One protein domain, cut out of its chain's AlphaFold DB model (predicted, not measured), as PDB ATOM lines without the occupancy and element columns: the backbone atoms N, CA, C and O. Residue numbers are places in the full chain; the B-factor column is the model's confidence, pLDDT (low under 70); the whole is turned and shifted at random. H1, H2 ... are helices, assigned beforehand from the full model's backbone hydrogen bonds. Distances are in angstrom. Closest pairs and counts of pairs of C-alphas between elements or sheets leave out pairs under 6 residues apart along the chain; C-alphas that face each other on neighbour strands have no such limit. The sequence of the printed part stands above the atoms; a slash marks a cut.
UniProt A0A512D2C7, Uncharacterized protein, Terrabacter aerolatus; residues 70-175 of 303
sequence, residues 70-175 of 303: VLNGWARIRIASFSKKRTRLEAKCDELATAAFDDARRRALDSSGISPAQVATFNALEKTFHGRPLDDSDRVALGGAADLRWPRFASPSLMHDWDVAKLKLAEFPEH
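This is residues 70 to 175 of the 303 residues of an uncharacterized protein of Terrabacter aerolatus (UniProt A0A512D2C7). One long helix, H1, makes the length; its residues 70 to 78 stick out, H2 folds back along its last part as a hairpin, and H6 packs along residues 86 to 100. H3 and H4 pack on H2, H5 on H1. The printed part has 106 residues with six named helices, H1 to H6 in order, and no named strand: all helix, loose, radius of gyration of the C-alphas 18.0 A, spans 65 by 31 by 18 A.

Find C-alpha 70 at (-62.272, 0.493, 104.263); from there H1 runs 59.3 A to C-alpha 109. Next come H2, residues 116 to 129, 20.1 A; H3, 136 to 142; H4, 145 to 148; H5, 150 to 153; and H6, 156 to 169, 19.7 A, ending at (-53.588, -19.235, 124.418).

H1 touches H6 at a shallow tilt of 25 degrees, opposite ways; their closest C-alphas, Leu 96 and Trp 162, are 5.3 A apart. With residues 97 to 109 alone, H1 touches H2, its hairpin partner, at 24 degrees, closest C-alphas Thr 98 and Phe 129, 5.8 A. H2 touches H3 about perpendicular, 83 degrees, closest C-alphas Ala 124 and Asp 138, 4.8 A. Every O i to N i+4 pair is within hydrogen-bond range in H2, H3 and H6, and 35 of 36 in H1; H4 and H5 are too short for one.

The printed part has no cut, no long link and no residue under pLDDT 70.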
ATOM      1  N   VAL A  70     -63.210  -0.346 103.494       88.38
ATOM      2  CA  VAL A  70     -62.272   0.493 104.263       88.38
ATOM      3  C   VAL A  70     -61.780  -0.257 105.500       88.38
ATOM      4  O   VAL A  70     -60.587  -0.273 105.802       88.38
ATOM      5  N   LEU A  71     -62.688  -0.958 106.179       92.06
ATOM      6  CA  LEU A  71     -62.364  -1.707 107.388       92.06
ATOM      7  C   LEU A  71     -61.571  -2.991 107.107       92.06
ATOM      8  O   LEU A  71     -60.866  -3.467 107.993       92.06
ATOM      9  N   ASN A  72     -61.586  -3.511 105.874       92.12
ATOM     10  CA  ASN A  72     -60.808  -4.697 105.492       92.12
ATOM     11  C   ASN A  72     -59.290  -4.491 105.599       92.12
ATOM     12  O   ASN A  72     -58.551  -5.443 105.856       92.12
ATOM     13  N   GLY A  73     -58.791  -3.268 105.383       93.75
ATOM     14  CA  GLY A  73     -57.371  -2.955 105.586       93.75
ATOM     15  C   GLY A  73     -56.984  -3.080 107.059       93.75
ATOM     16  O   GLY A  73     -56.063  -3.821 107.409       93.75
ATOM     17  N   TRP A  74     -57.760  -2.428 107.926       94.69
ATOM     18  CA  TRP A  74     -57.608  -2.519 109.376       94.69
ATOM     19  C   TRP A  74     -57.740  -3.965 109.873       94.69
ATOM     20  O   TRP A  74     -56.886  -4.433 110.626       94.69
ATOM     21  N   ALA A  75     -58.750  -4.701 109.399       95.31
ATOM     22  CA  ALA A  75     -58.994  -6.079 109.803       95.31
ATOM     23  C   ALA A  75     -57.797  -6.984 109.488       95.31
ATOM     24  O   ALA A  75     -57.345  -7.716 110.365       95.31
ATOM     25  N   ARG A  76     -57.205  -6.876 108.290       95.44
ATOM     26  CA  ARG A  76     -56.005  -7.646 107.913       95.44
ATOM     27  C   ARG A  76     -54.817  -7.374 108.835       95.44
ATOM     28  O   ARG A  76     -54.164  -8.314 109.283       95.44
ATOM     29  N   ILE A  77     -54.565  -6.106 109.166       96.44
ATOM     30  CA  ILE A  77     -53.489  -5.726 110.095       96.44
ATOM     31  C   ILE A  77     -53.745  -6.327 111.482       96.44
ATOM     32  O   ILE A  77     -52.833  -6.871 112.108       96.44
ATOM     33  N   ARG A  78     -54.991  -6.259 111.964       97.06
ATOM     34  CA  ARG A  78     -55.380  -6.815 113.264       97.06
ATOM     35  C   ARG A  78     -55.278  -8.336 113.306       97.06
ATOM     36  O   ARG A  78     -54.730  -8.851 114.275       97.06
ATOM     37  N   ILE A  79     -55.726  -9.033 112.263       97.31
ATOM     38  CA  ILE A  79     -55.600 -10.491 112.128       97.31
ATOM     39  C   ILE A  79     -54.123 -10.890 112.152       97.31
ATOM     40  O   ILE A  79     -53.734 -11.732 112.954       97.31
ATOM     41  N   ALA A  80     -53.268 -10.226 111.366       97.62
ATOM     42  CA  ALA A  80     -51.830 -10.493 111.369       97.62
ATOM     43  C   ALA A  80     -51.191 -10.232 112.747       97.62
ATOM     44  O   ALA A  80     -50.341 -10.996 113.204       97.62
ATOM     45  N   SER A  81     -51.610  -9.167 113.438       97.94
ATOM     46  CA  SER A  81     -51.155  -8.862 114.798       97.94
ATOM     47  C   SER A  81     -51.570  -9.944 115.799       97.94
ATOM     48  O   SER A  81     -50.743 -10.377 116.604       97.94
ATOM     49  N   PHE A  82     -52.820 -10.410 115.740       97.94
ATOM     50  CA  PHE A  82     -53.316 -11.463 116.620       97.94
ATOM     51  C   PHE A  82     -52.707 -12.827 116.314       97.94
ATOM     52  O   PHE A  82     -52.326 -13.513 117.256       97.94
ATOM     53  N   SER A  83     -52.512 -13.174 115.043       97.94
ATOM     54  CA  SER A  83     -51.788 -14.383 114.635       97.94
ATOM     55  C   SER A  83     -50.359 -14.380 115.193       97.94
ATOM     56  O   SER A  83     -49.983 -15.299 115.913       97.94
ATOM     57  N   LYS A  84     -49.603 -13.282 115.027       98.19
ATOM     58  CA  LYS A  84     -48.269 -13.135 115.645       98.19
ATOM     59  C   LYS A  84     -48.313 -13.251 117.169       98.19
ATOM     60  O   LYS A  84     -47.423 -13.846 117.772       98.19
ATOM     61  N   LYS A  85     -49.319 -12.649 117.811       98.25
ATOM     62  CA  LYS A  85     -49.490 -12.725 119.267       98.25
ATOM     63  C   LYS A  85     -49.766 -14.158 119.721       98.25
ATOM     64  O   LYS A  85     -49.198 -14.564 120.730       98.25
ATOM     65  N   ARG A  86     -50.589 -14.902 118.985       97.94
ATOM     66  CA  ARG A  86     -50.855 -16.314 119.240       97.94
ATOM     67  C   ARG A  86     -49.576 -17.137 119.125       97.94
ATOM     68  O   ARG A  86     -49.237 -17.791 120.096       97.94
ATOM     69  N   THR A  87     -48.822 -17.032 118.029       98.19
ATOM     70  CA  THR A  87     -47.555 -17.773 117.866       98.19
ATOM     71  C   THR A  87     -46.567 -17.484 118.998       98.19
ATOM     72  O   THR A  87     -45.903 -18.383 119.497       98.19
ATOM     73  N   ARG A  88     -46.495 -16.230 119.468       98.38
ATOM     74  CA  ARG A  88     -45.684 -15.877 120.647       98.38
ATOM     75  C   ARG A  88     -46.191 -16.526 121.935       98.38
ATOM     76  O   ARG A  88     -45.383 -16.855 122.792       98.38
ATOM     77  N   LEU A  89     -47.508 -16.650 122.102       98.00
ATOM     78  CA  LEU A  89     -48.100 -17.339 123.248       98.00
ATOM     79  C   LEU A  89     -47.890 -18.851 123.171       98.00
ATOM     80  O   LEU A  89     -47.622 -19.429 124.211       98.00
ATOM     81  N   GLU A  90     -47.959 -19.461 121.984       98.06
ATOM     82  CA  GLU A  90     -47.617 -20.875 121.755       98.06
ATOM     83  C   GLU A  90     -46.169 -21.136 122.168       98.06
ATOM     84  O   GLU A  90     -45.937 -21.882 123.112       98.06
ATOM     85  N   ALA A  91     -45.215 -20.393 121.595       98.06
ATOM     86  CA  ALA A  91     -43.802 -20.515 121.949       98.06
ATOM     87  C   ALA A  91     -43.547 -20.300 123.452       98.06
ATOM     88  O   ALA A  91     -42.781 -21.036 124.064       98.06
ATOM     89  N   LYS A  92     -44.222 -19.320 124.070       98.31
ATOM     90  CA  LYS A  92     -44.119 -19.079 125.515       98.31
ATOM     91  C   LYS A  92     -44.734 -20.210 126.346       98.31
ATOM     92  O   LYS A  92     -44.237 -20.495 127.432       98.31
ATOM     93  N   CYS A  93     -45.830 -20.816 125.890       98.12
ATOM     94  CA  CYS A  93     -46.415 -21.977 126.557       98.12
ATOM     95  C   CYS A  93     -45.449 -23.156 126.512       98.12
ATOM     96  O   CYS A  93     -45.267 -23.785 127.547       98.12
ATOM     97  N   ASP A  94     -44.823 -23.411 125.364       97.69
ATOM     98  CA  ASP A  94     -43.862 -24.502 125.189       97.69
ATOM     99  C   ASP A  94     -42.616 -24.281 126.057       97.69
ATOM    100  O   ASP A  94     -42.214 -25.174 126.799       97.69
ATOM    101  N   GLU A  95     -42.065 -23.062 126.062       97.94
ATOM    102  CA  GLU A  95     -40.937 -22.673 126.920       97.94
ATOM    103  C   GLU A  95     -41.245 -22.896 128.409       97.94
ATOM    104  O   GLU A  95     -40.465 -23.528 129.124       97.94
ATOM    105  N   LEU A  96     -42.400 -22.414 128.883       98.25
ATOM    106  CA  LEU A  96     -42.821 -22.582 130.276       98.25
ATOM    107  C   LEU A  96     -43.132 -24.042 130.618       98.25
ATOM    108  O   LEU A  96     -42.854 -24.463 131.738       98.25
ATOM    109  N   ALA A  97     -43.678 -24.813 129.676       97.88
ATOM    110  CA  ALA A  97     -43.946 -26.233 129.865       97.88
ATOM    111  C   ALA A  97     -42.641 -27.011 130.065       97.88
ATOM    112  O   ALA A  97     -42.526 -27.771 131.026       97.88
ATOM    113  N   THR A  98     -41.643 -26.769 129.208       98.19
ATOM    114  CA  THR A  98     -40.311 -27.376 129.316       98.19
ATOM    115  C   THR A  98     -39.617 -26.955 130.607       98.19
ATOM    116  O   THR A  98     -39.133 -27.811 131.341       98.19
ATOM    117  N   ALA A  99     -39.652 -25.667 130.965       98.25
ATOM    118  CA  ALA A  99     -39.063 -25.186 132.215       98.25
ATOM    119  C   ALA A  99     -39.733 -25.793 133.463       98.25
ATOM    120  O   ALA A  99     -39.046 -26.192 134.406       98.25
ATOM    121  N   ALA A 100     -41.068 -25.886 133.478       98.12
ATOM    122  CA  ALA A 100     -41.817 -26.517 134.564       98.12
ATOM    123  C   ALA A 100     -41.503 -28.015 134.668       98.12
ATOM    124  O   ALA A 100     -41.351 -28.535 135.775       98.12
ATOM    125  N   PHE A 101     -41.377 -28.702 133.530       98.25
ATOM    126  CA  PHE A 101     -41.012 -30.112 133.477       98.25
ATOM    127  C   PHE A 101     -39.577 -30.360 133.961       98.25
ATOM    128  O   PHE A 101     -39.362 -31.248 134.785       98.25
ATOM    129  N   ASP A 102     -38.604 -29.569 133.507       98.19
ATOM    130  CA  ASP A 102     -37.201 -29.707 133.904       98.19
ATOM    131  C   ASP A 102     -37.027 -29.485 135.418       98.19
ATOM    132  O   ASP A 102     -36.327 -30.248 136.093       98.19
ATOM    133  N   ASP A 103     -37.724 -28.492 135.987       98.38
ATOM    134  CA  ASP A 103     -37.751 -28.266 137.436       98.38
ATOM    135  C   ASP A 103     -38.419 -29.428 138.188       98.38
ATOM    136  O   ASP A 103     -37.878 -29.896 139.194       98.38
ATOM    137  N   ALA A 104     -39.550 -29.933 137.679       97.94
ATOM    138  CA  ALA A 104     -40.235 -31.093 138.242       97.94
ATOM    139  C   ALA A 104     -39.333 -32.324 138.264       97.94
ATOM    140  O   ALA A 104     -39.223 -32.985 139.293       97.94
ATOM    141  N   ARG A 105     -38.664 -32.613 137.145       97.81
ATOM    142  CA  ARG A 105     -37.746 -33.742 137.004       97.81
ATOM    143  C   ARG A 105     -36.580 -33.628 137.976       97.81
ATOM    144  O   ARG A 105     -36.289 -34.602 138.659       97.81
ATOM    145  N   ARG A 106     -35.939 -32.461 138.072       97.88
ATOM    146  CA  ARG A 106     -34.842 -32.230 139.025       97.88
ATOM    147  C   ARG A 106     -35.287 -32.526 140.460       97.88
ATOM    148  O   ARG A 106     -34.713 -33.388 141.109       97.88
ATOM    149  N   ARG A 107     -36.373 -31.889 140.915       97.12
ATOM    150  CA  ARG A 107     -36.911 -32.071 142.278       97.12
ATOM    151  C   ARG A 107     -37.338 -33.508 142.558       97.12
ATOM    152  O   ARG A 107     -37.192 -33.996 143.673       97.12
ATOM    153  N   ALA A 108     -37.894 -34.166 141.548       96.69
ATOM    154  CA  ALA A 108     -38.291 -35.556 141.612       96.69
ATOM    155  C   ALA A 108     -37.057 -36.457 141.802       96.69
ATOM    156  O   ALA A 108     -37.011 -37.220 142.763       96.69
ATOM    157  N   LEU A 109     -36.038 -36.342 140.946       95.75
ATOM    158  CA  LEU A 109     -34.826 -37.168 141.016       95.75
ATOM    159  C   LEU A 109     -33.998 -36.930 142.287       95.75
ATOM    160  O   LEU A 109     -33.359 -37.860 142.769       95.75
ATOM    161  N   ASP A 110     -34.061 -35.727 142.858       96.25
ATOM    162  CA  ASP A 110     -33.437 -35.412 144.147       96.25
ATOM    163  C   ASP A 110     -34.188 -36.041 145.343       96.25
ATOM    164  O   ASP A 110     -33.664 -36.097 146.456       96.25
ATOM    165  N   SER A 111     -35.420 -36.528 145.142       94.50
ATOM    166  CA  SER A 111     -36.221 -37.165 146.189       94.50
ATOM    167  C   SER A 111     -35.950 -38.673 146.279       94.50
ATOM    168  O   SER A 111     -36.001 -39.404 145.292       94.50
ATOM    169  N   SER A 112     -35.723 -39.180 147.492       87.81
ATOM    170  CA  SER A 112     -35.371 -40.586 147.756       87.81
ATOM    171  C   SER A 112     -36.501 -41.603 147.511       87.81
ATOM    172  O   SER A 112     -36.306 -42.798 147.716       87.81
ATOM    173  N   GLY A 113     -37.686 -41.153 147.083       92.44
ATOM    174  CA  GLY A 113     -38.890 -41.977 146.926       92.44
ATOM    175  C   GLY A 113     -39.218 -42.402 145.494       92.44
ATOM    176  O   GLY A 113     -40.299 -42.945 145.268       92.44
ATOM    177  N   ILE A 114     -38.350 -42.127 144.515       95.62
ATOM    178  CA  ILE A 114     -38.656 -42.389 143.103       95.62
ATOM    179  C   ILE A 114     -38.244 -43.797 142.693       95.62
ATOM    180  O   ILE A 114     -37.086 -44.192 142.793       95.62
ATOM    181  N   SER A 115     -39.215 -44.551 142.182       96.19
ATOM    182  CA  SER A 115     -38.977 -45.888 141.638       96.19
ATOM    183  C   SER A 115     -38.191 -45.835 140.316       96.19
ATOM    184  O   SER A 115     -38.355 -44.892 139.537       96.19
ATOM    185  N   PRO A 116     -37.411 -46.877 139.974       96.25
ATOM    186  CA  PRO A 116     -36.702 -46.946 138.691       96.25
ATOM    187  C   PRO A 116     -37.617 -46.771 137.467       96.25
ATOM    188  O   PRO A 116     -37.235 -46.127 136.491       96.25
ATOM    189  N   ALA A 117     -38.855 -47.272 137.536       95.88
ATOM    190  CA  ALA A 117     -39.853 -47.101 136.479       95.88
ATOM    191  C   ALA A 117     -40.253 -45.627 136.277       95.88
ATOM    192  O   ALA A 117     -40.391 -45.157 135.146       95.88
ATOM    193  N   GLN A 118     -40.388 -44.861 137.363       96.25
ATOM    194  CA  GLN A 118     -40.667 -43.426 137.292       96.25
ATOM    195  C   GLN A 118     -39.475 -42.641 136.736       96.25
ATOM    196  O   GLN A 118     -39.687 -41.723 135.947       96.25
ATOM    197  N   VAL A 119     -38.235 -43.022 137.074       96.88
ATOM    198  CA  VAL A 119     -37.025 -42.430 136.468       96.88
ATOM    199  C   VAL A 119     -37.014 -42.652 134.954       96.88
ATOM    200  O   VAL A 119     -36.814 -41.700 134.199       96.88
ATOM    201  N   ALA A 120     -37.288 -43.880 134.500       97.06
ATOM    202  CA  ALA A 120     -37.394 -44.189 133.074       97.06
ATOM    203  C   ALA A 120     -38.481 -43.340 132.390       97.06
ATOM    204  O   ALA A 120     -38.242 -42.761 131.331       97.06
ATOM    205  N   THR A 121     -39.636 -43.174 133.043       97.50
ATOM    206  CA  THR A 121     -40.734 -42.328 132.547       97.50
ATOM    207  C   THR A 121     -40.322 -40.854 132.440       97.50
ATOM    208  O   THR A 121     -40.602 -40.211 131.430       97.50
ATOM    209  N   PHE A 122     -39.618 -40.304 133.438       97.75
ATOM    210  CA  PHE A 122     -39.087 -38.936 133.381       97.75
ATOM    211  C   PHE A 122     -38.085 -38.747 132.239       97.75
ATOM    212  O   PHE A 122     -38.123 -37.718 131.572       97.75
ATOM    213  N   ASN A 123     -37.208 -39.719 131.989       97.12
ATOM    214  CA  ASN A 123     -36.240 -39.633 130.893       97.12
ATOM    215  C   ASN A 123     -36.925 -39.683 129.517       97.12
ATOM    216  O   ASN A 123     -36.560 -38.923 128.619       97.12
ATOM    217  N   ALA A 124     -37.959 -40.512 129.361       97.50
ATOM    218  CA  ALA A 124     -38.755 -40.563 128.137       97.50
ATOM    219  C   ALA A 124     -39.563 -39.266 127.908       97.50
ATOM    220  O   ALA A 124     -39.633 -38.745 126.790       97.50
ATOM    221  N   LEU A 125     -40.135 -38.690 128.973       97.25
ATOM    222  CA  LEU A 125     -40.811 -37.390 128.907       97.25
ATOM    223  C   LEU A 125     -39.833 -36.252 128.590       97.25
ATOM    224  O   LEU A 125     -40.163 -35.413 127.759       97.25
ATOM    225  N   GLU A 126     -38.625 -36.248 129.162       97.62
ATOM    226  CA  GLU A 126     -37.574 -35.273 128.829       97.62
ATOM    227  C   GLU A 126     -37.299 -35.278 127.324       97.62
ATOM    228  O   GLU A 126     -37.324 -34.230 126.681       97.62
ATOM    229  N   LYS A 127     -37.122 -36.463 126.726       97.69
ATOM    230  CA  LYS A 127     -36.949 -36.579 125.273       97.69
ATOM    231  C   LYS A 127     -38.130 -35.965 124.511       97.69
ATOM    232  O   LYS A 127     -37.903 -35.252 123.540       97.69
ATOM    233  N   THR A 128     -39.361 -36.158 124.985       96.75
ATOM    234  CA  THR A 128     -40.572 -35.591 124.364       96.75
ATOM    235  C   THR A 128     -40.613 -34.059 124.446       96.75
ATOM    236  O   THR A 128     -40.798 -33.406 123.422       96.75
ATOM    237  N   PHE A 129     -40.393 -33.473 125.629       95.75
ATOM    238  CA  PHE A 129     -40.388 -32.013 125.829       95.75
ATOM    239  C   PHE A 129     -39.275 -31.307 125.045       95.75
ATOM    240  O   PHE A 129     -39.457 -30.187 124.577       95.75
ATOM    241  N   HIS A 130     -38.134 -31.977 124.866       95.75
ATOM    242  CA  HIS A 130     -36.979 -31.444 124.139       95.75
ATOM    243  C   HIS A 130     -36.934 -31.865 122.657       95.75
ATOM    244  O   HIS A 130     -35.938 -31.604 121.982       95.75
ATOM    245  N   GLY A 131     -37.972 -32.534 122.138       95.38
ATOM    246  CA  GLY A 131     -38.057 -32.951 120.730       95.38
ATOM    247  C   GLY A 131     -36.985 -33.956 120.285       95.38
ATOM    248  O   GLY A 131     -36.615 -33.993 119.111       95.38
ATOM    249  N   ARG A 132     -36.446 -34.756 121.211       97.00
ATOM    250  CA  ARG A 132     -35.444 -35.798 120.942       97.00
ATOM    251  C   ARG A 132     -36.134 -37.090 120.472       97.00
ATOM    252  O   ARG A 132     -37.252 -37.372 120.904       97.00
ATOM    253  N   PRO A 133     -35.494 -37.896 119.605       97.12
ATOM    254  CA  PRO A 133     -36.077 -39.151 119.135       97.12
ATOM    255  C   PRO A 133     -36.301 -40.136 120.292       97.12
ATOM    256  O   PRO A 133     -35.464 -40.248 121.189       97.12
ATOM    257  N   LEU A 134     -37.430 -40.849 120.238       97.50
ATOM    258  CA  LEU A 134     -37.825 -41.871 121.211       97.50
ATOM    259  C   LEU A 134     -37.477 -43.269 120.694       97.50
ATOM    260  O   LEU A 134     -37.851 -43.619 119.567       97.50
ATOM    261  N   ASP A 135     -36.822 -44.063 121.535       97.44
ATOM    262  CA  ASP A 135     -36.597 -45.493 121.321       97.44
ATOM    263  C   ASP A 135     -37.798 -46.339 121.803       97.44
ATOM    264  O   ASP A 135     -38.764 -45.822 122.373       97.44
ATOM    265  N   ASP A 136     -37.780 -47.648 121.540       97.31
ATOM    266  CA  ASP A 136     -38.886 -48.539 121.921       97.31
ATOM    267  C   ASP A 136     -39.071 -48.623 123.443       97.31
ATOM    268  O   ASP A 136     -40.199 -48.736 123.927       97.31
ATOM    269  N   SER A 137     -37.985 -48.504 124.213       96.00
ATOM    270  CA  SER A 137     -38.045 -48.512 125.675       96.00
ATOM    271  C   SER A 137     -38.689 -47.234 126.223       96.00
ATOM    272  O   SER A 137     -39.509 -47.311 127.139       96.00
ATOM    273  N   ASP A 138     -38.418 -46.079 125.605       96.81
ATOM    274  CA  ASP A 138     -39.063 -44.811 125.935       96.81
ATOM    275  C   ASP A 138     -40.567 -44.888 125.670       96.81
ATOM    276  O   ASP A 138     -41.362 -44.437 126.489       96.81
ATOM    277  N   ARG A 139     -40.978 -45.483 124.539       95.94
ATOM    278  CA  ARG A 139     -42.401 -45.636 124.186       95.94
ATOM    279  C   ARG A 139     -43.146 -46.493 125.204       95.94
ATOM    280  O   ARG A 139     -44.266 -46.146 125.572       95.94
ATOM    281  N   VAL A 140     -42.523 -47.570 125.687       96.00
ATOM    282  CA  VAL A 140     -43.074 -48.395 126.774       96.00
ATOM    283  C   VAL A 140     -43.147 -47.590 128.075       96.00
ATOM    284  O   VAL A 140     -44.185 -47.594 128.736       96.00
ATOM    285  N   ALA A 141     -42.092 -46.845 128.421       95.38
ATOM    286  CA  ALA A 141     -42.056 -46.020 129.628       95.38
ATOM    287  C   ALA A 141     -43.100 -44.888 129.610       95.38
ATOM    288  O   ALA A 141     -43.716 -44.598 130.635       95.38
ATOM    289  N   LEU A 142     -43.370 -44.287 128.444       95.06
ATOM    290  CA  LEU A 142     -44.419 -43.275 128.274       95.06
ATOM    291  C   LEU A 142     -45.821 -43.808 128.596       95.06
ATOM    292  O   LEU A 142     -46.687 -43.012 128.959       95.06
ATOM    293  N   GLY A 143     -46.043 -45.127 128.555       93.06
ATOM    294  CA  GLY A 143     -47.284 -45.743 129.033       93.06
ATOM    295  C   GLY A 143     -47.598 -45.418 130.502       93.06
ATOM    296  O   GLY A 143     -48.764 -45.293 130.861       93.06
ATOM    297  N   GLY A 144     -46.570 -45.192 131.332       91.19
ATOM    298  CA  GLY A 144     -46.703 -44.785 132.738       91.19
ATOM    299  C   GLY A 144     -46.776 -43.270 132.970       91.19
ATOM    300  O   GLY A 144     -46.860 -42.824 134.117       91.19
ATOM    301  N   ALA A 145     -46.743 -42.443 131.917       92.31
ATOM    302  CA  ALA A 145     -46.690 -40.984 132.057       92.31
ATOM    303  C   ALA A 145     -47.923 -40.397 132.768       92.31
ATOM    304  O   ALA A 145     -47.795 -39.426 133.521       92.31
ATOM    305  N   ALA A 146     -49.103 -40.996 132.566       90.81
ATOM    306  CA  ALA A 146     -50.340 -40.576 133.225       90.81
ATOM    307  C   ALA A 146     -50.277 -40.758 134.754       90.81
ATOM    308  O   ALA A 146     -50.727 -39.889 135.507       90.81
ATOM    309  N   ASP A 147     -49.650 -41.842 135.217       93.69
ATOM    310  CA  ASP A 147     -49.539 -42.181 136.638       93.69
ATOM    311  C   ASP A 147     -48.474 -41.351 137.363       93.69
ATOM    312  O   ASP A 147     -48.592 -41.074 138.560       93.69
ATOM    313  N   LEU A 148     -47.443 -40.896 136.639       93.50
ATOM    314  CA  LEU A 148     -46.340 -40.120 137.208       93.50
ATOM    315  C   LEU A 148     -46.814 -38.812 137.864       93.50
ATOM    316  O   LEU A 148     -46.211 -38.360 138.846       93.50
ATOM    317  N   ARG A 149     -47.893 -38.216 137.323       94.50
ATOM    318  CA  ARG A 149     -48.448 -36.908 137.721       94.50
ATOM    319  C   ARG A 149     -47.350 -35.867 137.940       94.50
ATOM    320  O   ARG A 149     -47.335 -35.180 138.961       94.50
ATOM    321  N   TRP A 150     -46.426 -35.756 136.985       96.19
ATOM    322  CA  TRP A 150     -45.225 -34.929 137.117       96.19
ATOM    323  C   TRP A 150     -45.464 -33.466 137.551       96.19
ATOM    324  O   TRP A 150     -44.618 -32.965 138.295       96.19
ATOM    325  N   PRO A 151     -46.592 -32.787 137.218       96.75
ATOM    326  CA  PRO A 151     -46.824 -31.410 137.660       96.75
ATOM    327  C   PRO A 151     -46.778 -31.221 139.179       96.75
ATOM    328  O   PRO A 151     -46.484 -30.128 139.649       96.75
ATOM    329  N   ARG A 152     -47.011 -32.283 139.968       96.06
ATOM    330  CA  ARG A 152     -46.921 -32.228 141.440       96.06
ATOM    331  C   ARG A 152     -45.507 -31.969 141.964       96.06
ATOM    332  O   ARG A 152     -45.361 -31.580 143.115       96.06
ATOM    333  N   PHE A 153     -44.484 -32.244 141.153       96.81
ATOM    334  CA  PHE A 153     -43.088 -32.023 141.526       96.81
ATOM    335  C   PHE A 153     -42.575 -30.652 141.072       96.81
ATOM    336  O   PHE A 153     -41.551 -30.209 141.577       96.81
ATOM    337  N   ALA A 154     -43.261 -29.980 140.141       97.62
ATOM    338  CA  ALA A 154     -42.867 -28.672 139.629       97.62
ATOM    339  C   ALA A 154     -43.034 -27.566 140.685       97.62
ATOM    340  O   ALA A 154     -43.893 -27.637 141.566       97.62
ATOM    341  N   SER A 155     -42.256 -26.488 140.561       97.81
ATOM    342  CA  SER A 155     -42.475 -25.263 141.326       97.81
ATOM    343  C   SER A 155     -43.890 -24.715 141.096       97.81
ATOM    344  O   SER A 155     -44.276 -24.514 139.939       97.81
ATOM    345  N   PRO A 156     -44.632 -24.352 142.162       97.81
ATOM    346  CA  PRO A 156     -45.946 -23.726 142.026       97.81
ATOM    347  C   PRO A 156     -45.936 -22.453 141.170       97.81
ATOM    348  O   PRO A 156     -46.897 -22.192 140.456       97.81
ATOM    349  N   SER A 157     -44.845 -21.675 141.201       98.31
ATOM    350  CA  SER A 157     -44.703 -20.462 140.385       98.31
ATOM    351  C   SER A 157     -44.652 -20.760 138.883       98.31
ATOM    352  O   SER A 157     -45.375 -20.133 138.117       98.31
ATOM    353  N   LEU A 158     -43.857 -21.752 138.467       97.88
ATOM    354  CA  LEU A 158     -43.739 -22.155 137.061       97.88
ATOM    355  C   LEU A 158     -45.039 -22.773 136.551       97.88
ATOM    356  O   LEU A 158     -45.470 -22.468 135.442       97.88
ATOM    357  N   MET A 159     -45.693 -23.592 137.381       98.12
ATOM    358  CA  MET A 159     -47.013 -24.136 137.065       98.12
ATOM    359  C   MET A 159     -48.050 -23.029 136.884       98.12
ATOM    360  O   MET A 159     -48.774 -23.038 135.895       98.12
ATOM    361  N   HIS A 160     -48.074 -22.040 137.783       97.88
ATOM    362  CA  HIS A 160     -48.964 -20.890 137.656       97.88
ATOM    363  C   HIS A 160     -48.712 -20.113 136.359       97.88
ATOM    364  O   HIS A 160     -49.656 -19.832 135.619       97.88
ATOM    365  N   ASP A 161     -47.454 -19.793 136.050       98.19
ATOM    366  CA  ASP A 161     -47.100 -19.062 134.833       98.19
ATOM    367  C   ASP A 161     -47.488 -19.838 133.569       98.19
ATOM    368  O   ASP A 161     -48.019 -19.251 132.616       98.19
ATOM    369  N   TRP A 162     -47.269 -21.156 133.568       98.19
ATOM    370  CA  TRP A 162     -47.664 -22.040 132.477       98.19
ATOM    371  C   TRP A 162     -49.188 -22.098 132.314       98.19
ATOM    372  O   TRP A 162     -49.687 -21.919 131.201       98.19
ATOM    373  N   ASP A 163     -49.941 -22.246 133.405       97.75
ATOM    374  CA  ASP A 163     -51.406 -22.242 133.389       97.75
ATOM    375  C   ASP A 163     -51.960 -20.905 132.881       97.75
ATOM    376  O   ASP A 163     -52.842 -20.881 132.019       97.75
ATOM    377  N   VAL A 164     -51.400 -19.774 133.324       97.81
ATOM    378  CA  VAL A 164     -51.773 -18.443 132.816       97.81
ATOM    379  C   VAL A 164     -51.481 -18.315 131.320       97.81
ATOM    380  O   VAL A 164     -52.276 -17.714 130.589       97.81
ATOM    381  N   ALA A 165     -50.352 -18.843 130.842       98.06
ATOM    382  CA  ALA A 165     -50.019 -18.834 129.422       98.06
ATOM    383  C   ALA A 165     -51.002 -19.695 128.611       98.06
ATOM    384  O   ALA A 165     -51.535 -19.213 127.609       98.06
ATOM    385  N   LYS A 166     -51.331 -20.901 129.096       97.50
ATOM    386  CA  LYS A 166     -52.318 -21.801 128.481       97.50
ATOM    387  C   LYS A 166     -53.707 -21.180 128.422       97.50
ATOM    388  O   LYS A 166     -54.339 -21.224 127.372       97.50
ATOM    389  N   LEU A 167     -54.165 -20.556 129.508       95.88
ATOM    390  CA  LEU A 167     -55.451 -19.855 129.540       95.88
ATOM    391  C   LEU A 167     -55.494 -18.721 128.510       95.88
ATOM    392  O   LEU A 167     -56.474 -18.586 127.785       95.88
ATOM    393  N   LYS A 168     -54.411 -17.942 128.380       96.81
ATOM    394  CA  LYS A 168     -54.309 -16.884 127.360       96.81
ATOM    395  C   LYS A 168     -54.269 -17.433 125.940       96.81
ATOM    396  O   LYS A 168     -54.775 -16.769 125.040       96.81
ATOM    397  N   LEU A 169     -53.632 -18.581 125.722       97.69
ATOM    398  CA  LEU A 169     -53.588 -19.235 124.418       97.69
ATOM    399  C   LEU A 169     -54.962 -19.797 124.033       97.69
ATOM    400  O   LEU A 169     -55.376 -19.632 122.891       97.69
ATOM    401  N   ALA A 170     -55.700 -20.357 124.995       96.50
ATOM    402  CA  ALA A 170     -57.054 -20.876 124.804       96.50
ATOM    403  C   ALA A 170     -58.091 -19.798 124.426       96.50
ATOM    404  O   ALA A 170     -59.179 -20.135 123.972       96.50
ATOM    405  N   GLU A 171     -57.771 -18.507 124.583       96.38
ATOM    406  CA  GLU A 171     -58.590 -17.395 124.072       96.38
ATOM    407  C   GLU A 171     -58.465 -17.188 122.547       96.38
ATOM    408  O   GLU A 171     -59.170 -16.340 121.992       96.38
ATOM    409  N   PHE A 172     -57.542 -17.878 121.867       97.81
ATOM    410  CA  PHE A 172     -57.320 -17.739 120.428       97.81
ATOM    411  C   PHE A 172     -57.855 -18.947 119.655       97.81
ATOM    412  O   PHE A 172     -57.606 -20.081 120.062       97.81
ATOM    413  N   PRO A 173     -58.538 -18.717 118.520       96.94
ATOM    414  CA  PRO A 173     -59.016 -19.796 117.667       96.94
ATOM    415  C   PRO A 173     -57.872 -20.369 116.837       96.94
ATOM    416  O   PRO A 173     -56.775 -19.811 116.860       96.94
ATOM    417  N   GLU A 174     -58.125 -21.416 116.050       95.69
ATOM    418  CA  GLU A 174     -57.210 -21.968 115.041       95.69
ATOM    419  C   GLU A 174     -56.634 -20.912 114.070       95.69
ATOM    420  O   GLU A 174     -57.225 -19.858 113.834       95.69
ATOM    421  N   HIS A 175     -55.435 -21.163 113.515       95.69
ATOM    422  CA  HIS A 175     -54.600 -20.115 112.892       95.69
ATOM    423  C   HIS A 175     -55.295 -19.476 111.692       95.69
ATOM    424  O   HIS A 175     -55.177 -18.274 111.460       95.69
TER     425      HIS A 175